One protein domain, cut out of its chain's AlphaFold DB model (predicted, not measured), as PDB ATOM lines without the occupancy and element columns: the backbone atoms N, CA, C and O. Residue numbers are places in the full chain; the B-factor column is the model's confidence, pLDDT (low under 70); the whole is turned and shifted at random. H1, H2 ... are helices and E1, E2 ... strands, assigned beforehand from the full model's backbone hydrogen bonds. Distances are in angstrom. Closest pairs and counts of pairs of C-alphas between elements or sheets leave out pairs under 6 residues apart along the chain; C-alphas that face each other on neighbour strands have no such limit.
ATOM      1  N   ASP A  94      88.849 121.683 119.874       79.00
ATOM      2  CA  ASP A  94      87.848 121.053 120.738       79.00
ATOM      3  C   ASP A  94      86.575 121.891 120.821       79.00
ATOM      4  O   ASP A  94      85.463 121.354 120.778       79.00
ATOM      5  N   ARG A  95      86.718 123.216 120.831       78.56
ATOM      6  CA  ARG A  95      85.583 124.134 120.775       78.56
ATOM      7  C   ARG A  95      84.822 124.072 119.452       78.56
ATOM      8  O   ARG A  95      83.588 124.060 119.479       78.56
ATOM      9  N   PHE A  96      85.517 123.983 118.317       82.62
ATOM     10  CA  PHE A  96      84.870 123.785 117.014       82.62
ATOM     11  C   PHE A  96      84.077 122.474 116.986       82.62
ATOM     12  O   PHE A  96      82.892 122.465 116.644       82.62
ATOM     13  N   PHE A  97      84.691 121.370 117.418       80.69
ATOM     14  CA  PHE A  97      84.026 120.068 117.452       80.69
ATOM     15  C   PHE A  97      82.872 120.018 118.465       80.69
ATOM     16  O   PHE A  97      81.873 119.345 118.211       80.69
ATOM     17  N   SER A  98      82.945 120.785 119.553       79.69
ATOM     18  CA  SER A  98      81.836 120.953 120.501       79.69
ATOM     19  C   SER A  98      80.643 121.680 119.871       79.69
ATOM     20  O   SER A  98      79.503 121.243 120.029       79.69
ATOM     21  N   GLN A  99      80.875 122.751 119.100       80.62
ATOM     22  CA  GLN A  99      79.811 123.447 118.356       80.62
ATOM     23  C   GLN A  99      79.205 122.567 117.271       80.62
ATOM     24  O   GLN A  99      77.985 122.501 117.130       80.62
ATOM     25  N   LEU A 100      80.055 121.866 116.526       82.44
ATOM     26  CA  LEU A 100      79.628 120.903 115.524       82.44
ATOM     27  C   LEU A 100      78.735 119.833 116.155       82.44
ATOM     28  O   LEU A 100      77.659 119.521 115.643       82.44
ATOM     29  N   GLY A 101      79.146 119.334 117.317       78.38
ATOM     30  CA  GLY A 101      78.384 118.363 118.066       78.38
ATOM     31  C   GLY A 101      77.039 118.880 118.577       78.38
ATOM     32  O   GLY A 101      76.008 118.211 118.451       78.38
ATOM     33  N   PHE A 102      77.017 120.118 119.066       78.50
ATOM     34  CA  PHE A 102      75.792 120.810 119.443       78.50
ATOM     35  C   PHE A 102      74.821 120.947 118.264       78.50
ATOM     36  O   PHE A 102      73.650 120.585 118.393       78.50
ATOM     37  N   VAL A 103      75.305 121.395 117.099       80.31
ATOM     38  CA  VAL A 103      74.489 121.535 115.882       80.31
ATOM     39  C   VAL A 103      73.933 120.182 115.438       80.31
ATOM     40  O   VAL A 103      72.743 120.086 115.136       80.31
ATOM     41  N   PHE A 104      74.742 119.117 115.468       77.62
ATOM     42  CA  PHE A 104      74.261 117.764 115.187       77.62
ATOM     43  C   PHE A 104      73.200 117.315 116.193       77.62
ATOM     44  O   PHE A 104      72.119 116.877 115.809       77.62
ATOM     45  N   SER A 105      73.461 117.460 117.490       74.69
ATOM     46  CA  SER A 105      72.476 117.126 118.517       74.69
ATOM     47  C   SER A 105      71.163 117.874 118.289       74.69
ATOM     48  O   SER A 105      70.102 117.269 118.375       74.69
ATOM     49  N   HIS A 106      71.217 119.155 117.934       75.25
ATOM     50  CA  HIS A 106      70.030 119.963 117.693       75.25
ATOM     51  C   HIS A 106      69.254 119.516 116.445       75.25
ATOM     52  O   HIS A 106      68.070 119.192 116.543       75.25
ATOM     53  N   LEU A 107      69.922 119.412 115.291       73.50
ATOM     54  CA  LEU A 107      69.303 119.008 114.022       73.50
ATOM     55  C   LEU A 107      68.696 117.601 114.072       73.50
ATOM     56  O   LEU A 107      67.680 117.336 113.428       73.50
ATOM     57  N   PHE A 108      69.319 116.692 114.826       69.31
ATOM     58  CA  PHE A 108      68.966 115.278 114.791       69.31
ATOM     59  C   PHE A 108      68.169 114.785 116.010       69.31
ATOM     60  O   PHE A 108      67.428 113.814 115.854       69.31
ATOM     61  N   LYS A 109      68.230 115.445 117.182       67.12
ATOM     62  CA  LYS A 109      67.412 115.081 118.366       67.12
ATOM     63  C   LYS A 109      66.028 115.739 118.382       67.12
ATOM     64  O   LYS A 109      65.085 115.124 118.876       67.12
ATOM     65  N   LEU A 110      65.855 116.933 117.802       53.69
ATOM     66  CA  LEU A 110      64.573 117.663 117.835       53.69
ATOM     67  C   LEU A 110      63.416 117.016 117.056       53.69
ATOM     68  O   LEU A 110      62.300 117.522 117.094       53.69
ATOM     69  N   ARG A 111      63.624 115.874 116.392       51.56
ATOM     70  CA  ARG A 111      62.512 115.099 115.814       51.56
ATOM     71  C   ARG A 111      61.818 114.156 116.805       51.56
ATOM     72  O   ARG A 111      60.804 113.576 116.432       51.56
ATOM     73  N   HIS A 112      62.318 114.006 118.037       42.50
ATOM     74  CA  HIS A 112      61.761 113.050 119.009       42.50
ATOM     75  C   HIS A 112      61.193 113.655 120.301       42.50
ATOM     76  O   HIS A 112      60.640 112.906 121.100       42.50
ATOM     77  N   HIS A 113      61.238 114.977 120.492       39.53
ATOM     78  CA  HIS A 113      60.599 115.625 121.643       39.53
ATOM     79  C   HIS A 113      59.760 116.838 121.219       39.53
ATOM     80  O   HIS A 113      60.328 117.826 120.752       39.53
ATOM     81  N   PRO A 114      58.424 116.799 121.382       40.16
ATOM     82  CA  PRO A 114      57.609 118.000 121.343       40.16
ATOM     83  C   PRO A 114      57.761 118.746 122.677       40.16
ATOM     84  O   PRO A 114      57.730 118.129 123.737       40.16
ATOM     85  N   ALA A 115      57.895 120.070 122.605       42.19
ATOM     86  CA  ALA A 115      57.754 121.005 123.723       42.19
ATOM     87  C   ALA A 115      58.715 120.796 124.916       42.19
ATOM     88  O   ALA A 115      58.335 120.331 125.985       42.19
ATOM     89  N   GLY A 116      59.962 121.230 124.747       42.06
ATOM     90  CA  GLY A 116      60.827 121.624 125.857       42.06
ATOM     91  C   GLY A 116      61.525 122.926 125.486       42.06
ATOM     92  O   GLY A 116      61.971 123.062 124.344       42.06
ATOM     93  N   ASP A 117      61.569 123.886 126.409       39.69
ATOM     94  CA  ASP A 117      62.196 125.185 126.166       39.69
ATOM     95  C   ASP A 117      63.667 125.003 125.754       39.69
ATOM     96  O   ASP A 117      64.407 124.254 126.404       39.69
ATOM     97  N   PRO A 118      64.115 125.643 124.658       45.69
ATOM     98  CA  PRO A 118      65.491 125.517 124.220       45.69
ATOM     99  C   PRO A 118      66.424 126.136 125.270       45.69
ATOM    100  O   PRO A 118      66.149 127.235 125.761       45.69
ATOM    101  N   PRO A 119      67.559 125.490 125.596       43.75
ATOM    102  CA  PRO A 119      68.586 126.128 126.404       43.75
ATOM    103  C   PRO A 119      69.026 127.438 125.739       43.75
ATOM    104  O   PRO A 119      69.184 127.524 124.516       43.75
ATOM    105  N   SER A 120      69.196 128.468 126.565       42.69
ATOM    106  CA  SER A 120      69.598 129.821 126.181       42.69
ATOM    107  C   SER A 120      70.793 129.803 125.218       42.69
ATOM    108  O   SER A 120      71.886 129.390 125.601       42.69
ATOM    109  N   GLY A 121      70.578 130.239 123.971       48.97
ATOM    110  CA  GLY A 121      71.605 130.297 122.920       48.97
ATOM    111  C   GLY A 121      71.177 129.746 121.553       48.97
ATOM    112  O   GLY A 121      71.864 129.977 120.562       48.97
ATOM    113  N   ILE A 122      70.037 129.050 121.462       53.84
ATOM    114  CA  ILE A 122      69.471 128.592 120.181       53.84
ATOM    115  C   ILE A 122      68.559 129.676 119.624       53.84
ATOM    116  O   ILE A 122      67.556 130.050 120.221       53.84
ATOM    117  N   CYS A 123      68.925 130.171 118.450       61.22
ATOM    118  CA  CYS A 123      68.458 131.461 117.974       61.22
ATOM    119  C   CYS A 123      67.058 131.460 117.325       61.22
ATOM    120  O   CYS A 123      66.521 132.535 117.080       61.22
ATOM    121  N   CYS A 124      66.432 130.305 117.049       63.47
ATOM    122  CA  CYS A 124      65.064 130.245 116.507       63.47
ATOM    123  C   CYS A 124      64.327 128.960 116.925       63.47
ATOM    124  O   CYS A 124      64.854 127.866 116.755       63.47
ATOM    125  N   SER A 125      63.076 129.085 117.377       52.34
ATOM    126  CA  SER A 125      62.118 127.993 117.635       52.34
ATOM    127  C   SER A 125      61.462 127.425 116.364       52.34
ATOM    128  O   SER A 125      60.532 126.624 116.436       52.34
ATOM    129  N   SER A 126      61.911 127.847 115.183       50.97
ATOM    130  CA  SER A 126      61.260 127.562 113.909       50.97
ATOM    131  C   SER A 126      62.003 126.508 113.093       50.97
ATOM    132  O   SER A 126      63.225 126.551 113.002       50.97
ATOM    133  N   ALA A 127      61.199 125.630 112.483       53.59
ATOM    134  CA  ALA A 127      61.319 124.680 111.358       53.59
ATOM    135  C   ALA A 127      62.527 124.686 110.380       53.59
ATOM    136  O   ALA A 127      62.490 123.967 109.380       53.59
ATOM    137  N   TYR A 128      63.580 125.467 110.595       56.66
ATOM    138  CA  TYR A 128      64.724 125.562 109.703       56.66
ATOM    139  C   TYR A 128      65.611 124.321 109.824       56.66
ATOM    140  O   TYR A 128      66.200 124.035 110.862       56.66
ATOM    141  N   GLN A 129      65.727 123.596 108.713       71.75
ATOM    142  CA  GLN A 129      66.517 122.372 108.583       71.75
ATOM    143  C   GLN A 129      68.014 122.639 108.351       71.75
ATOM    144  O   GLN A 129      68.751 121.739 107.956       71.75
ATOM    145  N   THR A 130      68.485 123.878 108.523       80.25
ATOM    146  CA  THR A 130      69.859 124.273 108.186       80.25
ATOM    147  C   THR A 130      70.463 125.158 109.269       80.25
ATOM    148  O   THR A 130      69.847 126.119 109.727       80.25
ATOM    149  N   PHE A 131      71.696 124.845 109.648       86.44
ATOM    150  CA  PHE A 131      72.539 125.599 110.572       86.44
ATOM    151  C   PHE A 131      73.845 125.977 109.886       86.44
ATOM    152  O   PHE A 131      74.249 125.346 108.914       86.44
ATOM    153  N   GLY A 132      74.511 127.009 110.387       88.00
ATOM    154  CA  GLY A 132      75.829 127.423 109.930       88.00
ATOM    155  C   GLY A 132      76.790 127.588 111.099       88.00
ATOM    156  O   GLY A 132      76.392 128.098 112.143       88.00
ATOM    157  N   ILE A 133      78.047 127.193 110.909       88.69
ATOM    158  CA  ILE A 133      79.167 127.452 111.825       88.69
ATOM    159  C   ILE A 133      80.159 128.362 111.104       88.69
ATOM    160  O   ILE A 133      80.570 128.074 109.979       88.69
ATOM    161  N   CYS A 134      80.534 129.479 111.722       89.38
ATOM    162  CA  CYS A 134      81.538 130.375 111.166       89.38
ATOM    163  C   CYS A 134      82.923 129.718 111.202       89.38
ATOM    164  O   CYS A 134      83.341 129.235 112.248       89.38
ATOM    165  N   LEU A 135      83.641 129.727 110.074       88.06
ATOM    166  CA  LEU A 135      84.966 129.101 109.974       88.06
ATOM    167  C   LEU A 135      86.131 130.086 110.106       88.06
ATOM    168  O   LEU A 135      87.285 129.681 110.005       88.06
ATOM    169  N   ASN A 136      85.850 131.371 110.319       87.25
ATOM    170  CA  ASN A 136      86.896 132.367 110.525       87.25
ATOM    171  C   ASN A 136      87.690 132.055 111.801       87.25
ATOM    172  O   ASN A 136      87.087 131.794 112.844       87.25
ATOM    173  N   SER A 137      89.021 132.165 111.745       82.25
ATOM    174  CA  SER A 137      89.906 131.933 112.896       82.25
ATOM    175  C   SER A 137      89.425 132.657 114.158       82.25
ATOM    176  O   SER A 137      89.081 133.841 114.115       82.25
ATOM    177  N   GLY A 138      89.360 131.935 115.280       81.94
ATOM    178  CA  GLY A 138      88.925 132.461 116.579       81.94
ATOM    179  C   GLY A 138      87.426 132.776 116.698       81.94
ATOM    180  O   GLY A 138      86.956 133.104 117.792       81.94
ATOM    181  N   CYS A 139      86.649 132.660 115.618       86.12
ATOM    182  CA  CYS A 139      85.208 132.851 115.657       86.12
ATOM    183  C   CYS A 139      84.500 131.575 116.114       86.12
ATOM    184  O   CYS A 139      84.881 130.471 115.755       86.12
ATOM    185  N   ASN A 140      83.453 131.747 116.915       83.19
ATOM    186  CA  ASN A 140      82.757 130.658 117.594       83.19
ATOM    187  C   ASN A 140      81.239 130.784 117.476       83.19
ATOM    188  O   ASN A 140      80.484 130.398 118.366       83.19
ATOM    189  N   VAL A 141      80.802 131.418 116.393       87.00
ATOM    190  CA  VAL A 141      79.393 131.671 116.137       87.00
ATOM    191  C   VAL A 141      78.829 130.514 115.331       87.00
ATOM    192  O   VAL A 141      79.256 130.260 114.203       87.00
ATOM    193  N   ALA A 142      77.832 129.857 115.912       86.94
ATOM    194  CA  ALA A 142      76.927 128.957 115.225       86.94
ATOM    195  C   ALA A 142      75.509 129.540 115.295       86.94
ATOM    196  O   ALA A 142      75.125 130.139 116.298       86.94
ATOM    197  N   GLY A 143      74.725 129.382 114.235       85.19
ATOM    198  CA  GLY A 143      73.369 129.924 114.183       85.19
ATOM    199  C   GLY A 143      72.522 129.255 113.116       85.19
ATOM    200  O   GLY A 143      73.028 128.465 112.317       85.19
ATOM    201  N   CYS A 144      71.226 129.572 113.091       83.56
ATOM    202  CA  CYS A 144      70.369 129.121 112.000       83.56
ATOM    203  C   CYS A 144      70.907 129.653 110.663       83.56
ATOM    204  O   CYS A 144      71.354 130.804 110.556       83.56
ATOM    205  N   GLY A 145      70.917 128.763 109.675       73.88
ATOM    206  CA  GLY A 145      71.300 129.064 108.308       73.88
ATOM    207  C   GLY A 145      70.201 129.817 107.571       73.88
ATOM    208  O   GLY A 145      69.040 129.831 107.973       73.88
ATOM    209  N   ASP A 146      70.585 130.434 106.467       71.81
ATOM    210  CA  ASP A 146      69.675 130.844 105.409       71.81
ATOM    211  C   ASP A 146      69.086 129.624 104.689       71.81
ATOM    212  O   ASP A 146      69.758 128.616 104.457       71.81
ATOM    213  N   VAL A 147      67.809 129.720 104.322       64.38
ATOM    214  CA  VAL A 147      67.122 128.654 103.587       64.38
ATOM    215  C   VAL A 147      67.573 128.678 102.122       64.38
ATOM    216  O   VAL A 147      67.664 129.743 101.514       64.38
ATOM    217  N   PHE A 148      67.845 127.501 101.550       58.84
ATOM    218  CA  PHE A 148      68.071 127.291 100.110       58.84
ATOM    219  C   PHE A 148      69.152 128.163  99.462       58.84
ATOM    220  O   PHE A 148      69.067 128.444  98.271       58.84
ATOM    221  N   PHE A 149      70.186 128.563 100.208       60.62
ATOM    222  CA  PHE A 149      71.257 129.402  99.658       60.62
ATOM    223  C   PHE A 149      70.773 130.773  99.155       60.62
ATOM    224  O   PHE A 149      71.421 131.392  98.310       60.62
ATOM    225  N   GLU A 150      69.648 131.260  99.684       64.88
ATOM    226  CA  GLU A 150      69.095 132.578  99.381       64.88
ATOM    227  C   GLU A 150      69.179 133.490 100.623       64.88
ATOM    228  O   GLU A 150      68.149 133.848 101.209       64.88
ATOM    229  N   PRO A 151      70.392 133.914 101.040       61.81
ATOM    230  CA  PRO A 151      70.591 134.661 102.288       61.81
ATOM    231  C   PRO A 151      69.844 135.994 102.329       61.81
ATOM    232  O   PRO A 151      69.543 136.509 103.402       61.81
ATOM    233  N   GLN A 152      69.516 136.541 101.159       65.38
ATOM    234  CA  GLN A 152      68.764 137.784 101.024       65.38
ATOM    235  C   GLN A 152      67.259 137.606 101.268       65.38
ATOM    236  O   GLN A 152      66.609 138.551 101.704       65.38
ATOM    237  N   LYS A 153      66.700 136.417 101.001       62.31
ATOM    238  CA  LYS A 153      65.262 136.151 101.181       62.31
ATOM    239  C   LYS A 153      64.947 135.592 102.563       62.31
ATOM    240  O   LYS A 153      63.887 135.873 103.114       62.31
ATOM    241  N   HIS A 154      65.883 134.839 103.137       68.75
ATOM    242  CA  HIS A 154      65.725 134.217 104.447       68.75
ATOM    243  C   HIS A 154      66.986 134.423 105.298       68.75
ATOM    244  O   HIS A 154      67.772 133.489 105.454       68.75
ATOM    245  N   PRO A 155      67.219 135.638 105.832       69.12
ATOM    246  CA  PRO A 155      68.427 135.928 106.593       69.12
ATOM    247  C   PRO A 155      68.420 135.175 107.929       69.12
ATOM    248  O   PRO A 155      67.719 135.546 108.869       69.12
ATOM    249  N   GLY A 156      69.224 134.114 108.012       80.75
ATOM    250  CA  GLY A 156      69.532 133.435 109.270       80.75
ATOM    251  C   GLY A 156      70.543 134.221 110.113       80.75
ATOM    252  O   GLY A 156      71.261 135.095 109.615       80.75
ATOM    253  N   HIS A 157      70.661 133.875 111.394       87.12
ATOM    254  CA  HIS A 157      71.600 134.528 112.318       87.12
ATOM    255  C   HIS A 157      73.057 134.407 111.868       87.12
ATOM    256  O   HIS A 157      73.856 135.317 112.089       87.12
ATOM    257  N   ILE A 158      73.410 133.326 111.166       88.00
ATOM    258  CA  ILE A 158      74.758 133.190 110.611       88.00
ATOM    259  C   ILE A 158      75.038 134.216 109.491       88.00
ATOM    260  O   ILE A 158      76.178 134.645 109.318       88.00
ATOM    261  N   TYR A 159      74.015 134.656 108.748       89.81
ATOM    262  CA  TYR A 159      74.159 135.704 107.734       89.81
ATOM    263  C   TYR A 159      74.242 137.097 108.372       89.81
ATOM    264  O   TYR A 159      75.075 137.909 107.971       89.81
ATOM    265  N   GLN A 160      73.462 137.363 109.425       89.31
ATOM    266  CA  GLN A 160      73.600 138.590 110.227       89.31
ATOM    267  C   GLN A 160      75.000 138.702 110.854       89.31
ATOM    268  O   GLN A 160      75.630 139.765 110.839       89.31
ATOM    269  N   HIS A 161      75.539 137.581 111.339       91.06
ATOM    270  CA  HIS A 161      76.921 137.492 111.801       91.06
ATOM    271  C   HIS A 161      77.916 137.878 110.698       91.06
ATOM    272  O   HIS A 161      78.799 138.704 110.932       91.06
ATOM    273  N   HIS A 162      77.744 137.372 109.473       92.25
ATOM    274  CA  HIS A 162      78.554 137.812 108.334       92.25
ATOM    275  C   HIS A 162      78.427 139.323 108.075       92.25
ATOM    276  O   HIS A 162      79.434 139.997 107.861       92.25
ATOM    277  N   GLN A 163      77.218 139.887 108.123       92.12
ATOM    278  CA  GLN A 163      77.014 141.320 107.888       92.12
ATOM    279  C   GLN A 163      77.766 142.195 108.901       92.12
ATOM    280  O   GLN A 163      78.355 143.202 108.494       92.12
ATOM    281  N   SER A 164      77.781 141.787 110.175       94.12
ATOM    282  CA  SER A 164      78.432 142.516 111.274       94.12
ATOM    283  C   SER A 164      79.952 142.337 111.322       94.12
ATOM    284  O   SER A 164      80.668 143.304 111.562       94.12
ATOM    285  N   THR A 165      80.462 141.135 111.047       93.56
ATOM    286  CA  THR A 165      81.891 140.801 111.225       93.56
ATOM    287  C   THR A 165      82.686 140.705 109.928       93.56
ATOM    288  O   THR A 165      83.913 140.683 109.952       93.56
ATOM    289  N   LYS A 166      82.003 140.612 108.783       93.88
ATOM    290  CA  LYS A 166      82.574 140.278 107.466       93.88
ATOM    291  C   LYS A 166      83.224 138.892 107.388       93.88
ATOM    292  O   LYS A 166      83.853 138.562 106.381       93.88
ATOM    293  N   HIS A 167      83.005 138.030 108.383       92.12
ATOM    294  CA  HIS A 167      83.446 136.639 108.324       92.12
ATOM    295  C   HIS A 167      82.692 135.918 107.212       92.12
ATOM    296  O   HIS A 167      81.465 135.817 107.239       92.12
ATOM    297  N   SER A 168      83.414 135.485 106.185       92.38
ATOM    298  CA  SER A 168      82.792 135.169 104.898       92.38
ATOM    299  C   SER A 168      82.534 133.687 104.684       92.38
ATOM    300  O   SER A 168      81.576 133.361 103.991       92.38
ATOM    301  N   VAL A 169      83.348 132.798 105.258       91.94
ATOM    302  CA  VAL A 169      83.232 131.350 105.047       91.94
ATOM    303  C   VAL A 169      82.533 130.684 106.228       91.94
ATOM    304  O   VAL A 169      82.872 130.919 107.392       91.94
ATOM    305  N   VAL A 170      81.553 129.839 105.916       90.19
ATOM    306  CA  VAL A 170      80.768 129.095 106.902       90.19
ATOM    307  C   VAL A 170      80.604 127.634 106.494       90.19
ATOM    308  O   VAL A 170      80.500 127.312 105.308       90.19
ATOM    309  N   LEU A 171      80.541 126.765 107.498       89.69
ATOM    310  CA  LEU A 171      80.132 125.373 107.384       89.69
ATOM    311  C   LEU A 171      78.616 125.294 107.551       89.69
ATOM    312  O   LEU A 171      78.112 125.459 108.661       89.69
ATOM    313  N   LYS A 172      77.884 125.073 106.466       87.56
ATOM    314  CA  LYS A 172      76.444 124.818 106.498       87.56
ATOM    315  C   LYS A 172      76.188 123.348 106.790       87.56
ATOM    316  O   LYS A 172      76.798 122.477 106.186       87.56
ATOM    317  N   ILE A 173      75.275 123.075 107.706       83.69
ATOM    318  CA  ILE A 173      74.886 121.730 108.114       83.69
ATOM    319  C   ILE A 173      73.382 121.637 107.940       83.69
ATOM    320  O   ILE A 173      72.642 122.451 108.491       83.69
ATOM    321  N   SER A 174      72.924 120.668 107.156       79.12
ATOM    322  CA  SER A 174      71.499 120.444 106.933       79.12
ATOM    323  C   SER A 174      71.183 118.960 106.819       79.12
ATOM    324  O   SER A 174      72.062 118.129 106.572       79.12
ATOM    325  N   ASP A 175      69.913 118.612 106.984       70.81
ATOM    326  CA  ASP A 175      69.432 117.241 106.815       70.81
ATOM    327  C   ASP A 175      69.405 116.773 105.346       70.81
ATOM    328  O   ASP A 175      69.334 115.571 105.100       70.81
ATOM    329  N   LEU A 176      69.524 117.678 104.375       67.38
ATOM    330  CA  LEU A 176      69.688 117.360 102.948       67.38
ATOM    331  C   LEU A 176      71.170 117.291 102.546       67.38
ATOM    332  O   LEU A 176      71.582 116.484 101.710       67.38
ATOM    333  N   THR A 177      71.927 118.195 103.157       66.06
ATOM    334  CA  THR A 177      73.318 118.598 102.961       66.06
ATOM    335  C   THR A 177      74.425 117.682 103.455       66.06
ATOM    336  O   THR A 177      75.507 117.531 102.884       66.06
ATOM    337  N   PHE A 178      74.130 117.186 104.660       72.69
ATOM    338  CA  PHE A 178      75.049 116.941 105.767       72.69
ATOM    339  C   PHE A 178      75.952 118.124 106.110       72.69
ATOM    340  O   PHE A 178      75.726 118.767 107.126       72.69
ATOM    341  N   ILE A 179      76.967 118.414 105.296       82.50
ATOM    342  CA  ILE A 179      77.997 119.419 105.582       82.50
ATOM    343  C   ILE A 179      78.428 120.066 104.271       82.50
ATOM    344  O   ILE A 179      78.973 119.357 103.436       82.50
ATOM    345  N   GLU A 180      78.278 121.383 104.128       83.81
ATOM    346  CA  GLU A 180      78.695 122.168 102.962       83.81
ATOM    347  C   GLU A 180      79.491 123.416 103.325       83.81
ATOM    348  O   GLU A 180      79.284 124.008 104.380       83.81
ATOM    349  N   LEU A 181      80.381 123.859 102.434       88.00
ATOM    350  CA  LEU A 181      81.075 125.137 102.586       88.00
ATOM    351  C   LEU A 181      80.422 126.215 101.730       88.00
ATOM    352  O   LEU A 181      80.219 126.046 100.526       88.00
ATOM    353  N   TRP A 182      80.140 127.351 102.357       88.75
ATOM    354  CA  TRP A 182      79.538 128.509 101.713       88.75
ATOM    355  C   TRP A 182      80.372 129.758 101.966       88.75
ATOM    356  O   TRP A 182      80.834 129.981 103.086       88.75
ATOM    357  N   CYS A 183      80.523 130.597 100.942       91.31
ATOM    358  CA  CYS A 183      81.095 131.927 101.096       91.31
ATOM    359  C   CYS A 183      80.023 132.996 100.879       91.31
ATOM    360  O   CYS A 183      79.524 133.150  99.766       91.31
ATOM    361  N   TYR A 184      79.711 133.774 101.916       90.50
ATOM    362  CA  TYR A 184      78.749 134.873 101.818       90.50
ATOM    363  C   TYR A 184      79.261 136.050 100.988       90.50
ATOM    364  O   TYR A 184      78.489 136.616 100.224       90.50
ATOM    365  N   ALA A 185      80.554 136.375 101.066       92.12
ATOM    366  CA  ALA A 185      81.124 137.460 100.266       92.12
ATOM    367  C   ALA A 185      81.158 137.134  98.763       92.12
ATOM    368  O   ALA A 185      80.910 138.009  97.941       92.12
ATOM    369  N   CYS A 186      81.412 135.873  98.395       89.50
ATOM    370  CA  CYS A 186      81.300 135.413  97.005       89.50
ATOM    371  C   CYS A 186      79.868 135.006  96.619       89.50
ATOM    372  O   CYS A 186      79.626 134.708  95.453       89.50
ATOM    373  N   ASN A 187      78.953 134.949  97.591       87.56
ATOM    374  CA  ASN A 187      77.570 134.490  97.465       87.56
ATOM    375  C   ASN A 187      77.416 133.169  96.684       87.56
ATOM    376  O   ASN A 187      76.609 133.070  95.759       87.56
ATOM    377  N   ARG A 188      78.235 132.162  97.016       87.00
ATOM    378  CA  ARG A 188      78.240 130.869  96.313       87.00
ATOM    379  C   ARG A 188      78.739 129.717  97.195       87.00
ATOM    380  O   ARG A 188      79.478 129.966  98.157       87.00
ATOM    381  N   PRO A 189      78.410 128.456  96.851       84.56
ATOM    382  CA  PRO A 189      79.032 127.303  97.489       84.56
ATOM    383  C   PRO A 189      80.494 127.168  97.031       84.56
ATOM    384  O   PRO A 189      80.856 127.597  95.928       84.56
ATOM    385  N   LEU A 190      81.338 126.579  97.879       87.12
ATOM    386  CA  LEU A 190      82.767 126.376  97.611       87.12
ATOM    387  C   LEU A 190      83.064 124.913  97.280       87.12
ATOM    388  O   LEU A 190      82.549 124.037  97.963       87.12
ATOM    389  N   GLY A 191      83.921 124.634  96.293       77.75
ATOM    390  CA  GLY A 191      84.462 123.284  96.039       77.75
ATOM    391  C   GLY A 191      83.576 122.293  95.266       77.75
ATOM    392  O   GLY A 191      83.990 121.159  95.092       77.75
ATOM    393  N   TYR A 192      82.419 122.745  94.761       65.81
ATOM    394  CA  TYR A 192      81.485 122.058  93.848       65.81
ATOM    395  C   TYR A 192      80.817 120.765  94.370       65.81
ATOM    396  O   TYR A 192      81.393 119.931  95.060       65.81
ATOM    397  N   TRP A 193      79.517 120.642  94.074       58.75
ATOM    398  CA  TRP A 193      78.577 119.741  94.753       58.75
ATOM    399  C   TRP A 193      77.531 119.219  93.756       58.75
ATOM    400  O   TRP A 193      76.356 119.556  93.853       58.75
ATOM    401  N   GLY A 194      77.923 118.428  92.756       51.66
ATOM    402  CA  GLY A 194      76.947 117.860  91.817       51.66
ATOM    403  C   GLY A 194      77.566 117.283  90.554       51.66
ATOM    404  O   GLY A 194      78.718 117.541  90.243       51.66
ATOM    405  N   SER A 195      76.809 116.499  89.795       41.31
ATOM    406  CA  SER A 195      77.267 115.995  88.502       41.31
ATOM    407  C   SER A 195      76.857 116.928  87.368       41.31
ATOM    408  O   SER A 195      75.664 117.107  87.110       41.31
ATOM    409  N   GLY A 196      77.834 117.481  86.660       45.50
ATOM    410  CA  GLY A 196      77.593 118.268  85.459       45.50
ATOM    411  C   GLY A 196      78.896 118.811  84.894       45.50
ATOM    412  O   GLY A 196      79.605 119.541  85.575       45.50
ATOM    413  N   GLU A 197      79.175 118.489  83.633       41.75
ATOM    414  CA  GLU A 197      80.370 118.904  82.876       41.75
ATOM    415  C   GLU A 197      80.469 120.426  82.650       41.75
ATOM    416  O   GLU A 197      81.454 120.905  82.100       41.75
ATOM    417  N   ARG A 198      79.463 121.214  83.057       40.53
ATOM    418  CA  ARG A 198      79.375 122.654  82.750       40.53
ATOM    419  C   ARG A 198      79.798 123.604  83.870       40.53
ATOM    420  O   ARG A 198      79.870 124.796  83.614       40.53
ATOM    421  N   ASN A 199      80.107 123.101  85.067       46.59
ATOM    422  CA  ASN A 199      80.487 123.926  86.221       46.59
ATOM    423  C   ASN A 199      81.739 123.375  86.922       46.59
ATOM    424  O   ASN A 199      81.746 123.234  88.144       46.59
ATOM    425  N   SER A 200      82.786 123.021  86.167       55.47
ATOM    426  CA  SER A 200      84.068 122.623  86.756       55.47
ATOM    427  C   SER A 200      84.648 123.805  87.533       55.47
ATOM    428  O   SER A 200      85.274 124.693  86.949       55.47
ATOM    429  N   LEU A 201      84.404 123.855  88.844       67.00
ATOM    430  CA  LEU A 201      85.121 124.784  89.701       67.00
ATOM    431  C   LEU A 201      86.628 124.500  89.598       67.00
ATOM    432  O   LEU A 201      87.040 123.401  89.212       67.00
ATOM    433  N   PRO A 202      87.476 125.481  89.925       81.50
ATOM    434  CA  PRO A 202      88.916 125.313  89.811       81.50
ATOM    435  C   PRO A 202      89.380 124.152  90.707       81.50
ATOM    436  O   PRO A 202      89.081 124.145  91.901       81.50
ATOM    437  N   ALA A 203      90.151 123.205  90.157       83.00
ATOM    438  CA  ALA A 203      90.601 121.989  90.859       83.00
ATOM    439  C   ALA A 203      91.263 122.268  92.224       83.00
ATOM    440  O   ALA A 203      91.164 121.479  93.160       83.00
ATOM    441  N   SER A 204      91.923 123.421  92.354       88.38
ATOM    442  CA  SER A 204      92.506 123.902  93.607       88.38
ATOM    443  C   SER A 204      91.472 124.170  94.707       88.38
ATOM    444  O   SER A 204      91.729 123.845  95.861       88.38
ATOM    445  N   GLU A 205      90.322 124.767  94.377       88.75
ATOM    446  CA  GLU A 205      89.254 125.021  95.353       88.75
ATOM    447  C   GLU A 205      88.570 123.721  95.767       88.75
ATOM    448  O   GLU A 205      88.405 123.476  96.959       88.75
ATOM    449  N   GLU A 206      88.242 122.865  94.798       84.81
ATOM    450  CA  GLU A 206      87.680 121.539  95.062       84.81
ATOM    451  C   GLU A 206      88.582 120.727  95.993       84.81
ATOM    452  O   GLU A 206      88.124 120.213  97.015       84.81
ATOM    453  N   PHE A 207      89.881 120.674  95.697       84.38
ATOM    454  CA  PHE A 207      90.846 119.974  96.532       84.38
ATOM    455  C   PHE A 207      90.862 120.502  97.966       84.38
ATOM    456  O   PHE A 207      90.769 119.707  98.900       84.38
ATOM    457  N   MET A 208      90.938 121.822  98.154       86.25
ATOM    458  CA  MET A 208      90.980 122.414  99.494       86.25
ATOM    459  C   MET A 208      89.715 122.130 100.296       86.25
ATOM    460  O   MET A 208      89.797 121.694 101.445       86.25
ATOM    461  N   VAL A 209      88.546 122.325  99.685       86.50
ATOM    462  CA  VAL A 209      87.262 122.028 100.326       86.50
ATOM    463  C   VAL A 209      87.168 120.548 100.681       86.50
ATOM    464  O   VAL A 209      86.785 120.210 101.800       86.50
ATOM    465  N   ARG A 210      87.575 119.657  99.772       82.81
ATOM    466  CA  ARG A 210      87.609 118.214 100.022       82.81
ATOM    467  C   ARG A 210      88.500 117.868 101.212       82.81
ATOM    468  O   ARG A 210      88.057 117.119 102.076       82.81
ATOM    469  N   GLN A 211      89.705 118.435 101.294       82.38
ATOM    470  CA  GLN A 211      90.609 118.206 102.427       82.38
ATOM    471  C   GLN A 211      89.980 118.624 103.761       82.38
ATOM    472  O   GLN A 211      90.062 117.878 104.736       82.38
ATOM    473  N   TRP A 212      89.297 119.768 103.812       83.88
ATOM    474  CA  TRP A 212      88.620 120.209 105.035       83.88
ATOM    475  C   TRP A 212      87.468 119.300 105.433       83.88
ATOM    476  O   TRP A 212      87.361 118.907 106.592       83.88
ATOM    477  N   ILE A 213      86.604 118.956 104.479       83.88
ATOM    478  CA  ILE A 213      85.454 118.097 104.747       83.88
ATOM    479  C   ILE A 213      85.922 116.714 105.209       83.88
ATOM    480  O   ILE A 213      85.402 116.196 106.199       83.88
TER     481      ILE A 213
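Overview. This is residues 94 to 213 of the 344 residues of an uncharacterized protein of Absidia glauca (UniProt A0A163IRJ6). A small twisted sheet of four antiparallel strands forms the core, with the long helix H1 packed along one face and the shorter H2 along the other, while H3 packs by its last residues, 209 to 213, mainly on E4 at one edge of the sheet. Two loops stick out with residues 109 to 116 and 194 to 199, toward opposite ends of the longest axis. The printed part has 120 residues with three named helices and four named strands, in the order H1 E1 E2 H2 E3 E4 H3, and the sheet's order is E2 E1 E3 E4. The class is mixed, helices and strands, though under half of the residues are in named elements. The whole is compact, with a radius of gyration of the C-alphas of 14.8 A and spans of 47 by 33 by 30 A.

Along the chain. H1, residues 94 to 109, begins with C-alpha 94 at (87.848, 121.053, 120.738) and is 21.4 A long. E1 is residues 130 to 134, 13.5 A, and E2 is residues 142 to 144, 7.3 A. H2, residues 157 to 165, is 12.1 A long. E3, residues 169 to 174, begins with C-alpha 169 at (83.232, 131.350, 105.047) and is 16.1 A long; E4, residues 178 to 183, is 16.8 A. H3, residues 203 to 213, is 15.3 A long and ends with C-alpha 213 at (85.454, 118.097, 104.747).

Arrangement. E1 and E2 form a hairpin, with N 132 and O 143 2.8 A apart, within hydrogen-bond range. E1 and E3 are antiparallel at 153 degrees, with N 131 and O 173 at 2.8 A. E3 and E4 form a hairpin, with N 172 and O 180 at 2.7 A. The sheet is only just strongly twisted, its C-alphas up to 4.0 A off the best plane. There are three layers, with helices on both faces of the sheet. H1 is on the sheet at a height of 9.6 A, along the strands; the closest C-alphas of H1 and E1 are those of Val 103 and Phe 131, 7.0 A. H2 is on the opposite face at a height of 8.9 A, over E1; the closest C-alphas of H2 and E2 are those of Ile 158 and Gly 143, 5.0 A. E2, H2 and E3 make a split strand-helix-strand unit, two strands running the same way with E1 between them, and its crossover is right-handed. The closest C-alphas of H3 and E4 are those of Val 209 and Leu 181, 7.3 A. H1, H2 and H3 are apart from each other. In H1, H2 and H3 every O i to N i+4 pair is within hydrogen-bond range.

Size, cuts and confidence. The two C-alphas farthest apart, those of Asp 117 and Glu 197, are 47.4 A apart. The printed part has no cut. The links H1 to E1, E2 to H2 and E4 to H3 are long. The mean pLDDT of the printed part is 74.0; residues 108 to 128, 147 to 155, 176 to 177 and 192 to 201 are under 70.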